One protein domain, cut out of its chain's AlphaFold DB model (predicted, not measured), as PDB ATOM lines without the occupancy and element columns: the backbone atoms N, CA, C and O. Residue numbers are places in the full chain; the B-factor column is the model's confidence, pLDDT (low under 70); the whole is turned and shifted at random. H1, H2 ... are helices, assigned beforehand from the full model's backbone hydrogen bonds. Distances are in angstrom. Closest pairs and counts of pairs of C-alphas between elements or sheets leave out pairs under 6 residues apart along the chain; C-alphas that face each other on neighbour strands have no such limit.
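AT A GLANCE: This is residues 11 to 101 of the 122 residues of an uncharacterized protein of Caenorhabditis japonica (UniProt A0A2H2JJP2). One very long helix, H3, makes the length of this domain, and H1 and H2 together make a shorter arm that spreads away from it in an open V. H2 packs on H3 near the closed end of the V, H1 reaches outward with residues 11 to 24 standing free, and little H4 follows the far end of H3. The printed part has 91 residues with four named helices, H1, H2, H3 and H4 in chain order, and no named strand; the class is all helix. It is extended, with a radius of gyration of the C-alphas of 22.7 A and spans of 75 by 28 by 17 A.

IN THESE COORDINATES: H3, residues 49 to 90, runs 61.6 A from C-alpha 49 at (-31.314, 21.375, -43.956) to C-alpha 90 at (-49.625, -22.135, -4.316). H2, residues 30 to 42, measures 18.2 A. H1, residues 11 to 28, measures 25.2 A and begins at C-alpha 11 at (-44.692, 5.288, -0.037). H4, residues 93 to 96, measures 5.2 A.

HOW THE PARTS SIT: H3 touches H2 with residues 54 to 61 alone; the closest C-alphas, of Ile 34 and Ala 58, are 5.0 A apart. The two run opposite ways at a steep tilt of 58 degrees. H1 and H2 are near each other and meet only through their link. H1 and H3 are apart. H3 and H4 are close but not clearly touching; their closest C-alphas, of Arg 88 and Asp 94, are 6.8 A apart. Every O i to N i+4 pair is within hydrogen-bond range in H2, against 13 of 14 in H1 and 36 of 38 in H3; H4 is too short for such a pair.

THE WHOLE: The two C-alphas farthest apart, of Thr 46 and Ile 101, are 75.5 A apart. The printed part has no cut and no long link. Mean pLDDT of the printed part is 70.3, with residues 27 to 61, 88 and 92 to 101 under 70.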
ATOM      1  N   ARG A  11     -44.176   5.145   1.336       72.81
ATOM      2  CA  ARG A  11     -44.692   5.288  -0.037       72.81
ATOM      3  C   ARG A  11     -44.431   6.677  -0.634       72.81
ATOM      4  O   ARG A  11     -44.156   6.773  -1.825       72.81
ATOM      5  N   SER A  12     -44.489   7.722   0.195       76.19
ATOM      6  CA  SER A  12     -44.290   9.118  -0.226       76.19
ATOM      7  C   SER A  12     -42.865   9.354  -0.729       76.19
ATOM      8  O   SER A  12     -42.670   9.778  -1.860       76.19
ATOM      9  N   THR A  13     -41.857   8.939   0.043       82.81
ATOM     10  CA  THR A  13     -40.445   9.097  -0.322       82.81
ATOM     11  C   THR A  13     -40.078   8.326  -1.593       82.81
ATOM     12  O   THR A  13     -39.390   8.860  -2.458       82.81
ATOM     13  N   ALA A  14     -40.571   7.091  -1.747       78.88
ATOM     14  CA  ALA A  14     -40.346   6.304  -2.962       78.88
ATOM     15  C   ALA A  14     -40.946   6.978  -4.210       78.88
ATOM     16  O   ALA A  14     -40.323   6.991  -5.269       78.88
ATOM     17  N   PHE A  15     -42.135   7.572  -4.076       81.38
ATOM     18  CA  PHE A  15     -42.769   8.329  -5.151       81.38
ATOM     19  C   PHE A  15     -42.013   9.630  -5.460       81.38
ATOM     20  O   PHE A  15     -41.802   9.944  -6.628       81.38
ATOM     21  N   SER A  16     -41.528  10.341  -4.439       86.25
ATOM     22  CA  SER A  16     -40.700  11.537  -4.617       86.25
ATOM     23  C   SER A  16     -39.396  11.236  -5.355       86.25
ATOM     24  O   SER A  16     -39.042  11.981  -6.261       86.25
ATOM     25  N   TYR A  17     -38.704  10.139  -5.028       86.12
ATOM     26  CA  TYR A  17     -37.503   9.728  -5.762       86.12
ATOM     27  C   TYR A  17     -37.806   9.364  -7.210       86.12
ATOM     28  O   TYR A  17     -37.069   9.770  -8.101       86.12
ATOM     29  N   PHE A  18     -38.893   8.631  -7.454       83.06
ATOM     30  CA  PHE A  18     -39.317   8.303  -8.811       83.06
ATOM     31  C   PHE A  18     -39.554   9.571  -9.642       83.06
ATOM     32  O   PHE A  18     -38.985   9.707 -10.718       83.06
ATOM     33  N   VAL A  19     -40.312  10.533  -9.105       86.94
ATOM     34  CA  VAL A  19     -40.572  11.822  -9.766       86.94
ATOM     35  C   VAL A  19     -39.290  12.635  -9.949       86.94
ATOM     36  O   VAL A  19     -39.087  13.194 -11.022       86.94
ATOM     37  N   LEU A  20     -38.399  12.670  -8.953       87.81
ATOM     38  CA  LEU A  20     -37.101  13.344  -9.058       87.81
ATOM     39  C   LEU A  20     -36.242  12.757 -10.180       87.81
ATOM     40  O   LEU A  20     -35.699  13.504 -10.987       87.81
ATOM     41  N   VAL A  21     -36.135  11.429 -10.249       82.88
ATOM     42  CA  VAL A  21     -35.361  10.739 -11.288       82.88
ATOM     43  C   VAL A  21     -36.001  10.949 -12.658       82.88
ATOM     44  O   VAL A  21     -35.289  11.241 -13.615       82.88
ATOM     45  N   SER A  22     -37.331  10.876 -12.755       80.50
ATOM     46  CA  SER A  22     -38.058  11.159 -13.994       80.50
ATOM     47  C   SER A  22     -37.898  12.604 -14.458       80.50
ATOM     48  O   SER A  22     -37.757  12.813 -15.654       80.50
ATOM     49  N   HIS A  23     -37.866  13.590 -13.560       81.19
ATOM     50  CA  HIS A  23     -37.595  14.979 -13.942       81.19
ATOM     51  C   HIS A  23     -36.138  15.185 -14.348       81.19
ATOM     52  O   HIS A  23     -35.870  15.818 -15.365       81.19
ATOM     53  N   LEU A  24     -35.187  14.618 -13.602       76.75
ATOM     54  CA  LEU A  24     -33.767  14.762 -13.912       76.75
ATOM     55  C   LEU A  24     -33.423  14.140 -15.275       76.75
ATOM     56  O   LEU A  24     -32.728  14.753 -16.083       76.75
ATOM     57  N   PHE A  25     -33.947  12.947 -15.562       74.12
ATOM     58  CA  PHE A  25     -33.750  12.311 -16.863       74.12
ATOM     59  C   PHE A  25     -34.670  12.882 -17.955       74.12
ATOM     60  O   PHE A  25     -34.261  12.989 -19.107       74.12
ATOM     61  N   GLY A  26     -35.893  13.280 -17.626       71.19
ATOM     62  CA  GLY A  26     -36.880  13.754 -18.598       71.19
ATOM     63  C   GLY A  26     -36.644  15.187 -19.064       71.19
ATOM     64  O   GLY A  26     -36.491  15.414 -20.261       71.19
ATOM     65  N   ASP A  27     -36.572  16.142 -18.133       68.38
ATOM     66  CA  ASP A  27     -36.462  17.573 -18.461       68.38
ATOM     67  C   ASP A  27     -35.025  18.005 -18.756       68.38
ATOM     68  O   ASP A  27     -34.796  18.808 -19.657       68.38
ATOM     69  N   ALA A  28     -34.040  17.480 -18.016       66.50
ATOM     70  CA  ALA A  28     -32.649  17.911 -18.169       66.50
ATOM     71  C   ALA A  28     -31.840  17.014 -19.121       66.50
ATOM     72  O   ALA A  28     -31.050  17.519 -19.918       66.50
ATOM     73  N   SER A  29     -32.032  15.688 -19.073       68.38
ATOM     74  CA  SER A  29     -31.248  14.759 -19.906       68.38
ATOM     75  C   SER A  29     -31.841  14.509 -21.296       68.38
ATOM     76  O   SER A  29     -31.107  14.117 -22.203       68.38
ATOM     77  N   GLY A  30     -33.131  14.809 -21.490       69.00
ATOM     78  CA  GLY A  30     -33.834  14.702 -22.770       69.00
ATOM     79  C   GLY A  30     -33.072  15.343 -23.936       69.00
ATOM     80  O   GLY A  30     -32.696  14.618 -24.856       69.00
ATOM     81  N   PRO A  31     -32.762  16.656 -23.902       66.88
ATOM     82  CA  PRO A  31     -32.026  17.323 -24.979       66.88
ATOM     83  C   PRO A  31     -30.552  16.896 -25.080       66.88
ATOM     84  O   PRO A  31     -29.980  16.951 -26.165       66.88
ATOM     85  N   TYR A  32     -29.935  16.432 -23.989       64.00
ATOM     86  CA  TYR A  32     -28.533  15.999 -23.983       64.00
ATOM     87  C   TYR A  32     -28.334  14.631 -24.653       64.00
ATOM     88  O   TYR A  32     -27.462  14.485 -25.510       64.00
ATOM     89  N   LEU A  33     -29.179  13.641 -24.333       63.03
ATOM     90  CA  LEU A  33     -29.171  12.337 -25.012       63.03
ATOM     91  C   LEU A  33     -29.472  12.492 -26.507       63.03
ATOM     92  O   LEU A  33     -28.870  11.821 -27.344       63.03
ATOM     93  N   ILE A  34     -30.381  13.408 -26.834       66.19
ATOM     94  CA  ILE A  34     -30.743  13.743 -28.208       66.19
ATOM     95  C   ILE A  34     -29.602  14.417 -28.970       66.19
ATOM     96  O   ILE A  34     -29.361  14.067 -30.126       66.19
ATOM     97  N   GLY A  35     -28.878  15.332 -28.321       65.12
ATOM     98  CA  GLY A  35     -27.706  15.994 -28.888       65.12
ATOM     99  C   GLY A  35     -26.591  15.003 -29.210       65.12
ATOM    100  O   GLY A  35     -26.080  15.008 -30.324       65.12
ATOM    101  N   LEU A  36     -26.295  14.074 -28.294       64.12
ATOM    102  CA  LEU A  36     -25.253  13.065 -28.496       64.12
ATOM    103  C   LEU A  36     -25.596  12.081 -29.629       64.12
ATOM    104  O   LEU A  36     -24.742  11.762 -30.453       64.12
ATOM    105  N   ILE A  37     -26.854  11.631 -29.715       62.47
ATOM    106  CA  ILE A  37     -27.327  10.786 -30.827       62.47
ATOM    107  C   ILE A  37     -27.291  11.550 -32.157       62.47
ATOM    108  O   ILE A  37     -26.902  10.988 -33.183       62.47
ATOM    109  N   SER A  38     -27.670  12.831 -32.143       58.56
ATOM    110  CA  SER A  38     -27.612  13.697 -33.319       58.56
ATOM    111  C   SER A  38     -26.174  13.857 -33.812       58.56
ATOM    112  O   SER A  38     -25.936  13.728 -35.010       58.56
ATOM    113  N   ASP A  39     -25.215  14.079 -32.912       62.38
ATOM    114  CA  ASP A  39     -23.806  14.273 -33.267       62.38
ATOM    115  C   ASP A  39     -23.157  13.003 -33.838       62.38
ATOM    116  O   ASP A  39     -22.370  13.091 -34.781       62.38
ATOM    117  N   ILE A  40     -23.546  11.817 -33.356       62.44
ATOM    118  CA  ILE A  40     -23.073  10.529 -33.898       62.44
ATOM    119  C   ILE A  40     -23.592  10.295 -35.328       62.44
ATOM    120  O   ILE A  40     -22.877   9.751 -36.169       62.44
ATOM    121  N   ILE A  41     -24.820  10.723 -35.632       57.28
ATOM    122  CA  ILE A  41     -25.413  10.596 -36.975       57.28
ATOM    123  C   ILE A  41     -24.868  11.674 -37.930       57.28
ATOM    124  O   ILE A  41     -24.795  11.447 -39.137       57.28
ATOM    125  N   ARG A  42     -24.458  12.840 -37.405       54.56
ATOM    126  CA  ARG A  42     -24.112  14.035 -38.191       54.56
ATOM    127  C   ARG A  42     -22.860  13.892 -39.055       54.56
ATOM    128  O   ARG A  42     -22.787  14.636 -40.025       54.56
ATOM    129  N   HIS A  43     -21.898  13.017 -38.723       54.22
ATOM    130  CA  HIS A  43     -20.665  12.733 -39.497       54.22
ATOM    131  C   HIS A  43     -20.221  13.873 -40.467       54.22
ATOM    132  O   HIS A  43     -20.019  13.669 -41.659       54.22
ATOM    133  N   GLY A  44     -20.085  15.108 -39.960       54.06
ATOM    134  CA  GLY A  44     -19.421  16.221 -40.650       54.06
ATOM    135  C   GLY A  44     -20.153  17.031 -41.742       54.06
ATOM    136  O   GLY A  44     -19.476  17.846 -42.364       54.06
ATOM    137  N   SER A  45     -21.464  16.911 -42.007       50.03
ATOM    138  CA  SER A  45     -22.120  17.756 -43.041       50.03
ATOM    139  C   SER A  45     -22.751  19.060 -42.503       50.03
ATOM    140  O   SER A  45     -23.583  19.084 -41.589       50.03
ATOM    141  N   THR A  46     -22.334  20.197 -43.078       53.62
ATOM    142  CA  THR A  46     -22.635  21.574 -42.634       53.62
ATOM    143  C   THR A  46     -23.676  22.275 -43.521       53.62
ATOM    144  O   THR A  46     -23.406  23.350 -44.057       53.62
ATOM    145  N   LEU A  47     -24.862  21.685 -43.727       55.31
ATOM    146  CA  LEU A  47     -25.930  22.321 -44.519       55.31
ATOM    147  C   LEU A  47     -27.162  22.679 -43.651       55.31
ATOM    148  O   LEU A  47     -27.544  21.870 -42.809       55.31
ATOM    149  N   PRO A  48     -27.836  23.839 -43.838       54.81
ATOM    150  CA  PRO A  48     -28.956  24.286 -42.984       54.81
ATOM    151  C   PRO A  48     -30.147  23.314 -42.902       54.81
ATOM    152  O   PRO A  48     -30.866  23.281 -41.908       54.81
ATOM    153  N   LYS A  49     -30.327  22.469 -43.926       52.66
ATOM    154  CA  LYS A  49     -31.314  21.375 -43.956       52.66
ATOM    155  C   LYS A  49     -31.068  20.287 -42.894       52.66
ATOM    156  O   LYS A  49     -32.022  19.652 -42.451       52.66
ATOM    157  N   ASP A  50     -29.830  20.127 -42.420       53.62
ATOM    158  CA  ASP A  50     -29.468  19.124 -41.405       53.62
ATOM    159  C   ASP A  50     -29.904  19.530 -39.989       53.62
ATOM    160  O   ASP A  50     -30.057  18.677 -39.120       53.62
ATOM    161  N   GLN A  51     -30.160  20.817 -39.739       56.66
ATOM    162  CA  GLN A  51     -30.599  21.306 -38.426       56.66
ATOM    163  C   GLN A  51     -32.023  20.836 -38.081       56.66
ATOM    164  O   GLN A  51     -32.290  20.437 -36.949       56.66
ATOM    165  N   TYR A  52     -32.919  20.805 -39.075       55.00
ATOM    166  CA  TYR A  52     -34.249  20.203 -38.934       55.00
ATOM    167  C   TYR A  52     -34.155  18.676 -38.800       55.00
ATOM    168  O   TYR A  52     -34.893  18.062 -38.028       55.00
ATOM    169  N   HIS A  53     -33.198  18.059 -39.498       56.78
ATOM    170  CA  HIS A  53     -33.015  16.613 -39.460       56.78
ATOM    171  C   HIS A  53     -32.542  16.112 -38.088       56.78
ATOM    172  O   HIS A  53     -33.044  15.092 -37.620       56.78
ATOM    173  N   SER A  54     -31.672  16.860 -37.402       59.44
ATOM    174  CA  SER A  54     -31.265  16.582 -36.017       59.44
ATOM    175  C   SER A  54     -32.449  16.573 -35.040       59.44
ATOM    176  O   SER A  54     -32.518  15.704 -34.175       59.44
ATOM    177  N   LEU A  55     -33.420  17.479 -35.213       63.09
ATOM    178  CA  LEU A  55     -34.623  17.561 -34.373       63.09
ATOM    179  C   LEU A  55     -35.604  16.399 -34.630       63.09
ATOM    180  O   LEU A  55     -36.226  15.857 -33.713       63.09
ATOM    181  N   VAL A  56     -35.727  15.980 -35.888       64.25
ATOM    182  CA  VAL A  56     -36.572  14.843 -36.276       64.25
ATOM    183  C   VAL A  56     -35.935  13.520 -35.845       64.25
ATOM    184  O   VAL A  56     -36.611  12.671 -35.269       64.25
ATOM    185  N   SER A  57     -34.625  13.365 -36.043       58.44
ATOM    186  CA  SER A  57     -33.848  12.192 -35.614       58.44
ATOM    187  C   SER A  57     -33.931  11.978 -34.098       58.44
ATOM    188  O   SER A  57     -34.192  10.876 -33.613       58.44
ATOM    189  N   ALA A  58     -33.848  13.077 -33.353       67.62
ATOM    190  CA  ALA A  58     -34.095  13.133 -31.927       67.62
ATOM    191  C   ALA A  58     -35.470  12.578 -31.512       67.62
ATOM    192  O   ALA A  58     -35.587  11.737 -30.617       67.62
ATOM    193  N   THR A  59     -36.511  13.012 -32.220       66.12
ATOM    194  CA  THR A  59     -37.889  12.569 -31.982       66.12
ATOM    195  C   THR A  59     -38.059  11.082 -32.320       66.12
ATOM    196  O   THR A  59     -38.715  10.360 -31.574       66.12
ATOM    197  N   TYR A  60     -37.403  10.579 -33.372       68.00
ATOM    198  CA  TYR A  60     -37.419   9.153 -33.724       68.00
ATOM    199  C   TYR A  60     -36.748   8.260 -32.675       68.00
ATOM    200  O   TYR A  60     -37.278   7.194 -32.365       68.00
ATOM    201  N   CYS A  61     -35.629   8.694 -32.089       66.12
ATOM    202  CA  CYS A  61     -34.975   7.974 -30.993       66.12
ATOM    203  C   CYS A  61     -35.889   7.883 -29.757       66.12
ATOM    204  O   CYS A  61     -36.066   6.804 -29.190       66.12
ATOM    205  N   CYS A  62     -36.542   8.997 -29.400       73.62
ATOM    206  CA  CYS A  62     -37.526   9.038 -28.317       73.62
ATOM    207  C   CYS A  62     -38.673   8.048 -28.567       73.62
ATOM    208  O   CYS A  62     -38.950   7.201 -27.721       73.62
ATOM    209  N   VAL A  63     -39.278   8.079 -29.758       78.69
ATOM    210  CA  VAL A  63     -40.371   7.172 -30.145       78.69
ATOM    211  C   VAL A  63     -39.919   5.706 -30.137       78.69
ATOM    212  O   VAL A  63     -40.654   4.849 -29.651       78.69
ATOM    213  N   ALA A  64     -38.708   5.401 -30.609       75.75
ATOM    214  CA  ALA A  64     -38.166   4.043 -30.608       75.75
ATOM    215  C   ALA A  64     -37.990   3.489 -29.182       75.75
ATOM    216  O   ALA A  64     -38.456   2.387 -28.887       75.75
ATOM    217  N   LEU A  65     -37.386   4.267 -28.277       76.88
ATOM    218  CA  LEU A  65     -37.243   3.897 -26.864       76.88
ATOM    219  C   LEU A  65     -38.605   3.735 -26.174       76.88
ATOM    220  O   LEU A  65     -38.771   2.845 -25.336       76.88
ATOM    221  N   LEU A  66     -39.591   4.549 -26.555       83.00
ATOM    222  CA  LEU A  66     -40.958   4.478 -26.044       83.00
ATOM    223  C   LEU A  66     -41.656   3.187 -26.494       83.00
ATOM    224  O   LEU A  66     -42.271   2.511 -25.672       83.00
ATOM    225  N   LEU A  67     -41.501   2.794 -27.762       88.12
ATOM    226  CA  LEU A  67     -42.035   1.534 -28.290       88.12
ATOM    227  C   LEU A  67     -41.386   0.310 -27.638       88.12
ATOM    228  O   LEU A  67     -42.089  -0.623 -27.251       88.12
ATOM    229  N   ILE A  68     -40.063   0.328 -27.457       88.56
ATOM    230  CA  ILE A  68     -39.328  -0.734 -26.755       88.56
ATOM    231  C   ILE A  68     -39.814  -0.840 -25.305       88.56
ATOM    232  O   ILE A  68     -40.127  -1.932 -24.830       88.56
ATOM    233  N   SER A  69     -39.968   0.295 -24.619       84.44
ATOM    234  CA  SER A  69     -40.481   0.344 -23.245       84.44
ATOM    235  C   SER A  69     -41.918  -0.169 -23.149       84.44
ATOM    236  O   SER A  69     -42.236  -0.941 -22.246       84.44
ATOM    237  N   ALA A  70     -42.783   0.212 -24.091       89.88
ATOM    238  CA  ALA A  70     -44.162  -0.257 -24.153       89.88
ATOM    239  C   ALA A  70     -44.233  -1.772 -24.390       89.88
ATOM    240  O   ALA A  70     -45.002  -2.453 -23.714       89.88
ATOM    241  N   ALA A  71     -43.401  -2.315 -25.283       92.25
ATOM    242  CA  ALA A  71     -43.329  -3.751 -25.537       92.25
ATOM    243  C   ALA A  71     -42.868  -4.527 -24.293       92.25
ATOM    244  O   ALA A  71     -43.528  -5.486 -23.890       92.25
ATOM    245  N   LEU A  72     -41.791  -4.087 -23.628       86.81
ATOM    246  CA  LEU A  72     -41.328  -4.714 -22.384       86.81
ATOM    247  C   LEU A  72     -42.361  -4.597 -21.255       86.81
ATOM    248  O   LEU A  72     -42.576  -5.560 -20.517       86.81
ATOM    249  N   TYR A  73     -43.026  -3.449 -21.118       88.19
ATOM    250  CA  TYR A  73     -44.075  -3.262 -20.118       88.19
ATOM    251  C   TYR A  73     -45.286  -4.155 -20.393       88.19
ATOM    252  O   TYR A  73     -45.868  -4.713 -19.467       88.19
ATOM    253  N   PHE A  74     -45.645  -4.338 -21.662       92.19
ATOM    254  CA  PHE A  74     -46.731  -5.223 -22.059       92.19
ATOM    255  C   PHE A  74     -46.426  -6.682 -21.705       92.19
ATOM    256  O   PHE A  74     -47.253  -7.343 -21.076       92.19
ATOM    257  N   VAL A  75     -45.211  -7.157 -22.008       89.31
ATOM    258  CA  VAL A  75     -44.745  -8.489 -21.585       89.31
ATOM    259  C   VAL A  75     -44.792  -8.615 -20.060       89.31
ATOM    260  O   VAL A  75     -45.377  -9.565 -19.544       89.31
ATOM    261  N   SER A  76     -44.259  -7.621 -19.341       85.81
ATOM    262  CA  SER A  76     -44.261  -7.585 -17.875       85.81
ATOM    263  C   SER A  76     -45.679  -7.633 -17.286       85.81
ATOM    264  O   SER A  76     -45.939  -8.371 -16.335       85.81
ATOM    265  N   SER A  77     -46.627  -6.913 -17.893       89.44
ATOM    266  CA  SER A  77     -48.041  -6.893 -17.503       89.44
ATOM    267  C   SER A  77     -48.681  -8.283 -17.605       89.44
ATOM    268  O   SER A  77     -49.352  -8.729 -16.672       89.44
ATOM    269  N   LEU A  78     -48.412  -9.018 -18.689       85.00
ATOM    270  CA  LEU A  78     -48.923 -10.381 -18.873       85.00
ATOM    271  C   LEU A  78     -48.283 -11.379 -17.899       85.00
ATOM    272  O   LEU A  78     -48.981 -12.209 -17.303       85.00
ATOM    273  N   THR A  79     -46.964 -11.288 -17.698       81.88
ATOM    274  CA  THR A  79     -46.253 -12.175 -16.768       81.88
ATOM    275  C   THR A  79     -46.682 -11.937 -15.334       81.88
ATOM    276  O   THR A  79     -46.898 -12.894 -14.604       81.88
ATOM    277  N   LEU A  80     -46.911 -10.687 -14.940       81.75
ATOM    278  CA  LEU A  80     -47.365 -10.338 -13.602       81.75
ATOM    279  C   LEU A  80     -48.748 -10.931 -13.293       81.75
ATOM    280  O   LEU A  80     -48.943 -11.463 -12.206       81.75
ATOM    281  N   VAL A  81     -49.711 -10.868 -14.218       78.50
ATOM    282  CA  VAL A  81     -51.041 -11.478 -14.010       78.50
ATOM    283  C   VAL A  81     -50.923 -12.996 -13.864       78.50
ATOM    284  O   VAL A  81     -51.538 -13.589 -12.974       78.50
ATOM    285  N   SER A  82     -50.087 -13.611 -14.699       78.94
ATOM    286  CA  SER A  82     -49.830 -15.053 -14.672       78.94
ATOM    287  C   SER A  82     -49.150 -15.485 -13.371       78.94
ATOM    288  O   SER A  82     -49.534 -16.484 -12.766       78.94
ATOM    289  N   ASP A  83     -48.199 -14.689 -12.890       78.69
ATOM    290  CA  ASP A  83     -47.452 -14.958 -11.665       78.69
ATOM    291  C   ASP A  83     -48.334 -14.770 -10.423       78.69
ATOM    292  O   ASP A  83     -48.316 -15.580  -9.500       78.69
ATOM    293  N   ARG A  84     -49.245 -13.786 -10.444       70.62
ATOM    294  CA  ARG A  84     -50.276 -13.622  -9.402       70.62
ATOM    295  C   ARG A  84     -51.238 -14.807  -9.354       70.62
ATOM    296  O   ARG A  84     -51.651 -15.196  -8.266       70.62
ATOM    297  N   MET A  85     -51.601 -15.377 -10.502       71.88
ATOM    298  CA  MET A  85     -52.459 -16.566 -10.578       71.88
ATOM    299  C   MET A  85     -51.755 -17.812 -10.037       71.88
ATOM    300  O   MET A  85     -52.367 -18.595  -9.313       71.88
ATOM    301  N   LYS A  86     -50.469 -17.980 -10.355       77.56
ATOM    302  CA  LYS A  86     -49.668 -19.112  -9.887       77.56
ATOM    303  C   LYS A  86     -49.399 -19.032  -8.382       77.56
ATOM    304  O   LYS A  86     -49.652 -19.995  -7.668       77.56
ATOM    305  N   PHE A  87     -49.043 -17.847  -7.888       74.06
ATOM    306  CA  PHE A  87     -48.850 -17.580  -6.463       74.06
ATOM    307  C   PHE A  87     -50.122 -17.800  -5.634       74.06
ATOM    308  O   PHE A  87     -50.075 -18.367  -4.546       74.06
ATOM    309  N   ARG A  88     -51.288 -17.386  -6.149       69.12
ATOM    310  CA  ARG A  88     -52.573 -17.555  -5.452       69.12
ATOM    311  C   ARG A  88     -52.993 -19.027  -5.340       69.12
ATOM    312  O   ARG A  88     -53.569 -19.407  -4.322       69.12
ATOM    313  N   ARG A  89     -52.641 -19.846  -6.340       72.81
ATOM    314  CA  ARG A  89     -52.805 -21.309  -6.312       72.81
ATOM    315  C   ARG A  89     -51.880 -21.975  -5.297       72.81
ATOM    316  O   ARG A  89     -52.333 -22.818  -4.535       72.81
ATOM    317  N   GLU A  90     -50.610 -21.575  -5.253       76.00
ATOM    318  CA  GLU A  90     -49.625 -22.135  -4.316       76.00
ATOM    319  C   GLU A  90     -49.885 -21.714  -2.857       76.00
ATOM    320  O   GLU A  90     -49.630 -22.493  -1.943       76.00
ATOM    321  N   MET A  91     -50.462 -20.528  -2.623       72.12
ATOM    322  CA  MET A  91     -50.905 -20.089  -1.291       72.12
ATOM    323  C   MET A  91     -52.284 -20.628  -0.862       72.12
ATOM    324  O   MET A  91     -52.756 -20.269   0.214       72.12
ATOM    325  N   GLY A  92     -52.954 -21.460  -1.671       67.00
ATOM    326  CA  GLY A  92     -54.260 -22.042  -1.321       67.00
ATOM    327  C   GLY A  92     -55.402 -21.023  -1.184       67.00
ATOM    328  O   GLY A  92     -56.413 -21.300  -0.542       67.00
ATOM    329  N   LEU A  93     -55.268 -19.825  -1.769       63.06
ATOM    330  CA  LEU A  93     -56.269 -18.756  -1.638       63.06
ATOM    331  C   LEU A  93     -57.534 -18.993  -2.480       63.06
ATOM    332  O   LEU A  93     -58.555 -18.359  -2.218       63.06
ATOM    333  N   ASP A  94     -57.489 -19.901  -3.458       59.78
ATOM    334  CA  ASP A  94     -58.671 -20.274  -4.245       59.78
ATOM    335  C   ASP A  94     -59.708 -21.048  -3.381       59.78
ATOM    336  O   ASP A  94     -60.910 -20.937  -3.626       59.78
ATOM    337  N   ASP A  95     -59.285 -21.720  -2.297       57.25
ATOM    338  CA  ASP A  95     -60.191 -22.415  -1.363       57.25
ATOM    339  C   ASP A  95     -60.851 -21.468  -0.344       57.25
ATOM    340  O   ASP A  95     -61.993 -21.695   0.068       57.25
ATOM    341  N   MET A  96     -60.186 -20.367   0.037       53.84
ATOM    342  CA  MET A  96     -60.726 -19.401   1.007       53.84
ATOM    343  C   MET A  96     -61.865 -18.542   0.454       53.84
ATOM    344  O   MET A  96     -62.699 -18.075   1.227       53.84
ATOM    345  N   GLN A  97     -61.933 -18.350  -0.863       55.22
ATOM    346  CA  GLN A  97     -62.993 -17.559  -1.493       55.22
ATOM    347  C   GLN A  97     -64.248 -18.395  -1.812       55.22
ATOM    348  O   GLN A  97     -65.317 -17.835  -2.043       55.22
ATOM    349  N   SER A  98     -64.140 -19.732  -1.765       49.38
ATOM    350  CA  SER A  98     -65.268 -20.662  -1.935       49.38
ATOM    351  C   SER A  98     -66.182 -20.744  -0.709       49.38
ATOM    352  O   SER A  98     -67.348 -21.126  -0.828       49.38
ATOM    353  N   LYS A  99     -65.688 -20.362   0.477       44.59
ATOM    354  CA  LYS A  99     -66.551 -20.203   1.645       44.59
ATOM    355  C   LYS A  99     -67.205 -18.824   1.565       44.59
ATOM    356  O   LYS A  99     -66.502 -17.828   1.737       44.59
ATOM    357  N   PRO A 100     -68.536 -18.731   1.360       46.69
ATOM    358  CA  PRO A 100     -69.218 -17.477   1.637       46.69
ATOM    359  C   PRO A 100     -68.879 -17.104   3.080       46.69
ATOM    360  O   PRO A 100     -68.747 -17.993   3.926       46.69
ATOM    361  N   ILE A 101     -68.699 -15.811   3.343       52.56
ATOM    362  CA  ILE A 101     -68.524 -15.248   4.684       52.56
ATOM    363  C   ILE A 101     -69.733 -15.688   5.529       52.56
ATOM    364  O   ILE A 101     -70.764 -15.026   5.580       52.56
TER     365      ILE A 101